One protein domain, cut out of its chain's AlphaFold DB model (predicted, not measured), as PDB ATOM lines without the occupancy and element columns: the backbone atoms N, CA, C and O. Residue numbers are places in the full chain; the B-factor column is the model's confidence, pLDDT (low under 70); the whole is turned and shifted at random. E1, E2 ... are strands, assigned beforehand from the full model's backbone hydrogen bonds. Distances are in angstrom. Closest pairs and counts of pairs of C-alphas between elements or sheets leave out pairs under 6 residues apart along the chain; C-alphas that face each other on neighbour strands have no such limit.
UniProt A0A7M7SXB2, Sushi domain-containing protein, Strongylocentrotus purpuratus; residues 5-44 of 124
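AT A GLANCE: This is residues 5 to 44 of the 124 residues of the protein "Sushi domain-containing protein" of Strongylocentrotus purpuratus (UniProt A0A7M7SXB2). With little regular structure, this is a long, narrow loop closed near one end by a two-strand antiparallel hairpin, E1 and E2. Residues 17 to 37 run out from E1, turn back around residues 26 to 28 and return to E2, while residues 5 to 13 run toward the hairpin end. The printed part has 40 residues with two named strands, E1 then E2, and no named helix; the class is all strand, though only 6 residues are in named elements. It is loose, with a radius of gyration of the C-alphas of 12.2 A, and a rod spanning 39 by 15 by 10 A.

IN THESE COORDINATES: E1, residues 14 to 16, begins at C-alpha 14 (77.746, -49.998, 47.967) and is 7.0 A long. E2, residues 38 to 40, is 6.8 A long and ends at C-alpha 40 (78.661, -46.643, 45.195).

HOW THE PARTS SIT: E1 and E2 are antiparallel neighbours, their directions at 135 degrees. C-alphas 14 and 40 face each other at 4.4 A. Within hydrogen-bond range are N 15 and O 39, 2.9 A, and N 39 and O 15, 2.8 A.

THE WHOLE: The farthest C-alphas, Ser 26 and Ala 42, are 39.6 A apart. The printed part has no cut. The link from E1 to E2 is long, 21 residues. Residues 41 to 44 have pLDDT under 70.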
ATOM      1  N   VAL A   5      85.814 -55.813  68.528       87.19
ATOM      2  CA  VAL A   5      86.105 -55.213  67.208       87.19
ATOM      3  C   VAL A   5      84.804 -54.834  66.501       87.19
ATOM      4  O   VAL A   5      83.885 -55.651  66.427       87.19
ATOM      5  N   ALA A   6      84.725 -53.618  65.963       85.69
ATOM      6  CA  ALA A   6      83.597 -53.175  65.147       85.69
ATOM      7  C   ALA A   6      83.720 -53.689  63.705       85.69
ATOM      8  O   ALA A   6      84.792 -53.624  63.105       85.69
ATOM      9  N   ARG A   7      82.608 -54.168  63.136       87.94
ATOM     10  CA  ARG A   7      82.513 -54.576  61.728       87.94
ATOM     11  C   ARG A   7      81.508 -53.686  61.013       87.94
ATOM     12  O   ARG A   7      80.392 -53.519  61.493       87.94
ATOM     13  N   PHE A   8      81.910 -53.162  59.863       88.88
ATOM     14  CA  PHE A   8      81.088 -52.295  59.026       88.88
ATOM     15  C   PHE A   8      80.620 -53.074  57.797       88.88
ATOM     16  O   PHE A   8      81.372 -53.876  57.246       88.88
ATOM     17  N   VAL A   9      79.366 -52.868  57.401       89.25
ATOM     18  CA  VAL A   9      78.747 -53.503  56.233       89.25
ATOM     19  C   VAL A   9      77.886 -52.452  55.545       89.25
ATOM     20  O   VAL A   9      77.177 -51.708  56.221       89.25
ATOM     21  N   CYS A  10      77.966 -52.391  54.220       89.19
ATOM     22  CA  CYS A  10      77.144 -51.513  53.397       89.19
ATOM     23  C   CYS A  10      75.977 -52.283  52.770       89.19
ATOM     24  O   CYS A  10      75.987 -53.513  52.693       89.19
ATOM     25  N   GLU A  11      74.955 -51.546  52.336       90.00
ATOM     26  CA  GLU A  11      73.849 -52.106  51.558       90.00
ATOM     27  C   GLU A  11      74.319 -52.594  50.178       90.00
ATOM     28  O   GLU A  11      75.390 -52.230  49.692       90.00
ATOM     29  N   ALA A  12      73.503 -53.428  49.528       87.31
ATOM     30  CA  ALA A  12      73.833 -53.975  48.218       87.31
ATOM     31  C   ALA A  12      74.069 -52.859  47.182       87.31
ATOM     32  O   ALA A  12      73.263 -51.941  47.047       87.31
ATOM     33  N   GLY A  13      75.168 -52.964  46.429       84.44
ATOM     34  CA  GLY A  13      75.588 -51.954  45.449       84.44
ATOM     35  C   GLY A  13      76.468 -50.834  46.018       84.44
ATOM     36  O   GLY A  13      76.843 -49.924  45.273       84.44
ATOM     37  N   PHE A  14      76.815 -50.905  47.307       88.19
ATOM     38  CA  PHE A  14      77.746 -49.998  47.967       88.19
ATOM     39  C   PHE A  14      78.879 -50.769  48.642       88.19
ATOM     40  O   PHE A  14      78.666 -51.829  49.228       88.19
ATOM     41  N   GLU A  15      80.069 -50.181  48.629       90.00
ATOM     42  CA  GLU A  15      81.252 -50.704  49.304       90.00
ATOM     43  C   GLU A  15      81.789 -49.700  50.325       90.00
ATOM     44  O   GLU A  15      81.524 -48.496  50.256       90.00
ATOM     45  N   LEU A  16      82.533 -50.198  51.315       89.00
ATOM     46  CA  LEU A  16      83.208 -49.330  52.276       89.00
ATOM     47  C   LEU A  16      84.303 -48.548  51.557       89.00
ATOM     48  O   LEU A  16      85.116 -49.139  50.851       89.00
ATOM     49  N   SER A  17      84.376 -47.239  51.801       86.69
ATOM     50  CA  SER A  17      85.410 -46.390  51.208       86.69
ATOM     51  C   SER A  17      86.815 -46.905  51.516       86.69
ATOM     52  O   SER A  17      87.681 -46.859  50.649       86.69
ATOM     53  N   HIS A  18      87.023 -47.422  52.733       81.81
ATOM     54  CA  HIS A  18      88.256 -48.066  53.178       81.81
ATOM     55  C   HIS A  18      87.956 -49.117  54.258       81.81
ATOM     56  O   HIS A  18      86.918 -49.076  54.923       81.81
ATOM     57  N   VAL A  19      88.889 -50.045  54.478       81.00
ATOM     58  CA  VAL A  19      88.804 -51.019  55.576       81.00
ATOM     59  C   VAL A  19      89.218 -50.343  56.885       81.00
ATOM     60  O   VAL A  19      90.360 -49.906  57.012       81.00
ATOM     61  N   VAL A  20      88.317 -50.300  57.873       84.06
ATOM     62  CA  VAL A  20      88.640 -49.875  59.245       84.06
ATOM     63  C   VAL A  20      88.456 -51.030  60.223       84.06
ATOM     64  O   VAL A  20      87.502 -51.799  60.114       84.06
ATOM     65  N   ASN A  21      89.320 -51.084  61.236       84.88
ATOM     66  CA  ASN A  21      89.148 -51.923  62.415       84.88
ATOM     67  C   ASN A  21      89.160 -51.035  63.663       84.88
ATOM     68  O   ASN A  21      90.224 -50.593  64.091       84.88
ATOM     69  N   LEU A  22      87.987 -50.774  64.244       88.88
ATOM     70  CA  LEU A  22      87.898 -50.076  65.527       88.88
ATOM     71  C   LEU A  22      87.845 -51.094  66.661       88.88
ATOM     72  O   LEU A  22      87.059 -52.041  66.610       88.88
ATOM     73  N   THR A  23      88.660 -50.886  67.692       89.38
ATOM     74  CA  THR A  23      88.698 -51.732  68.890       89.38
ATOM     75  C   THR A  23      88.157 -50.992  70.103       89.38
ATOM     76  O   THR A  23      88.513 -49.838  70.328       89.38
ATOM     77  N   CYS A  24      87.324 -51.656  70.902       89.44
ATOM     78  CA  CYS A  24      86.808 -51.115  72.152       89.44
ATOM     79  C   CYS A  24      87.906 -51.141  73.220       89.44
ATOM     80  O   CYS A  24      88.432 -52.207  73.571       89.44
ATOM     81  N   GLN A  25      88.254 -49.951  73.703       88.94
ATOM     82  CA  GLN A  25      89.277 -49.709  74.707       88.94
ATOM     83  C   GLN A  25      88.728 -49.931  76.125       88.94
ATOM     84  O   GLN A  25      87.532 -50.113  76.353       88.94
ATOM     85  N   SER A  26      89.621 -49.957  77.115       88.12
ATOM     86  CA  SER A  26      89.259 -50.216  78.516       88.12
ATOM     87  C   SER A  26      88.451 -49.095  79.166       88.12
ATOM     88  O   SER A  26      87.786 -49.337  80.167       88.12
ATOM     89  N   ASP A  27      88.524 -47.889  78.609       85.56
ATOM     90  CA  ASP A  27      87.761 -46.704  79.008       85.56
ATOM     91  C   ASP A  27      86.353 -46.661  78.379       85.56
ATOM     92  O   ASP A  27      85.583 -45.745  78.654       85.56
ATOM     93  N   GLY A  28      86.004 -47.655  77.551       83.88
ATOM     94  CA  GLY A  28      84.723 -47.729  76.852       83.88
ATOM     95  C   GLY A  28      84.651 -46.881  75.580       83.88
ATOM     96  O   GLY A  28      83.576 -46.782  74.989       83.88
ATOM     97  N   THR A  29      85.763 -46.287  75.137       86.81
ATOM     98  CA  THR A  29      85.833 -45.574  73.858       86.81
ATOM     99  C   THR A  29      86.328 -46.496  72.741       86.81
ATOM    100  O   THR A  29      87.016 -47.490  72.977       86.81
ATOM    101  N   TRP A  30      85.968 -46.193  71.494       87.75
ATOM    102  CA  TRP A  30      86.582 -46.853  70.341       87.75
ATOM    103  C   TRP A  30      87.964 -46.254  70.078       87.75
ATOM    104  O   TRP A  30      88.173 -45.059  70.278       87.75
ATOM    105  N   SER A  31      88.903 -47.086  69.627       85.50
ATOM    106  CA  SER A  31      90.232 -46.645  69.198       85.50
ATOM    107  C   SER A  31      90.132 -45.492  68.200       85.50
ATOM    108  O   SER A  31      89.270 -45.517  67.321       85.50
ATOM    109  N   ALA A  32      91.037 -44.517  68.301       77.88
ATOM    110  CA  ALA A  32      91.115 -43.421  67.342       77.88
ATOM    111  C   ALA A  32      91.332 -43.977  65.924       77.88
ATOM    112  O   ALA A  32      92.342 -44.625  65.651       77.88
ATOM    113  N   GLY A  33      90.359 -43.757  65.045       77.19
ATOM    114  CA  GLY A  33      90.365 -44.227  63.666       77.19
ATOM    115  C   GLY A  33      89.194 -43.633  62.896       77.19
ATOM    116  O   GLY A  33      88.182 -43.249  63.485       77.19
ATOM    117  N   ASP A  34      89.346 -43.534  61.581       80.06
ATOM    118  CA  ASP A  34      88.340 -42.932  60.711       80.06
ATOM    119  C   ASP A  34      87.173 -43.894  60.459       80.06
ATOM    120  O   ASP A  34      87.367 -45.077  60.188       80.06
ATOM    121  N   ILE A  35      85.940 -43.391  60.528       85.12
ATOM    122  CA  ILE A  35      84.741 -44.193  60.252       85.12
ATOM    123  C   ILE A  35      84.542 -44.270  58.728       85.12
ATOM    124  O   ILE A  35      84.460 -43.220  58.084       85.12
ATOM    125  N   PRO A  36      84.437 -45.472  58.132       88.06
ATOM    126  CA  PRO A  36      84.274 -45.622  56.698       88.06
ATOM    127  C   PRO A  36      82.875 -45.189  56.278       88.06
ATOM    128  O   PRO A  36      81.888 -45.335  57.000       88.06
ATOM    129  N   THR A  37      82.798 -44.687  55.058       89.50
ATOM    130  CA  THR A  37      81.562 -44.281  54.396       89.50
ATOM    131  C   THR A  37      81.217 -45.284  53.306       89.50
ATOM    132  O   THR A  37      82.112 -45.836  52.674       89.50
ATOM    133  N   CYS A  38      79.928 -45.520  53.071       91.25
ATOM    134  CA  CYS A  38      79.482 -46.367  51.967       91.25
ATOM    135  C   CYS A  38      79.490 -45.561  50.664       91.25
ATOM    136  O   CYS A  38      78.789 -44.554  50.550       91.25
ATOM    137  N   ILE A  39      80.292 -45.997  49.697       88.94
ATOM    138  CA  ILE A  39      80.401 -45.401  48.363       88.94
ATOM    139  C   ILE A  39      79.805 -46.351  47.328       88.94
ATOM    140  O   ILE A  39      79.871 -47.566  47.482       88.94
ATOM    141  N   SER A  40      79.183 -45.809  46.282       84.75
ATOM    142  CA  SER A  40      78.661 -46.643  45.195       84.75
ATOM    143  C   SER A  40      79.809 -47.194  44.353       84.75
ATOM    144  O   SER A  40      80.778 -46.473  44.102       84.75
ATOM    145  N   GLU A  41      79.661 -48.410  43.830       67.44
ATOM    146  CA  GLU A  41      80.613 -49.024  42.886       67.44
ATOM    147  C   GLU A  41      80.955 -48.078  41.711       67.44
ATOM    148  O   GLU A  41      82.094 -47.980  41.265       67.44
ATOM    149  N   ALA A  42      79.983 -47.268  41.272       64.00
ATOM    150  CA  ALA A  42      80.144 -46.285  40.199       64.00
ATOM    151  C   ALA A  42      81.130 -45.136  40.512       64.00
ATOM    152  O   ALA A  42      81.570 -44.440  39.600       64.00
ATOM    153  N   SER A  43      81.476 -44.926  41.786       62.06
ATOM    154  CA  SER A  43      82.474 -43.945  42.246       62.06
ATOM    155  C   SER A  43      83.822 -44.578  42.623       62.06
ATOM    156  O   SER A  43      84.746 -43.866  43.012       62.06
ATOM    157  N   GLY A  44      83.941 -45.906  42.521       63.66
ATOM    158  CA  GLY A  44      85.044 -46.704  43.052       63.66
ATOM    159  C   GLY A  44      86.159 -46.999  42.055       63.66
ATOM    160  O   GLY A  44      86.556 -48.148  41.912       63.66
TER     161      GLY A  44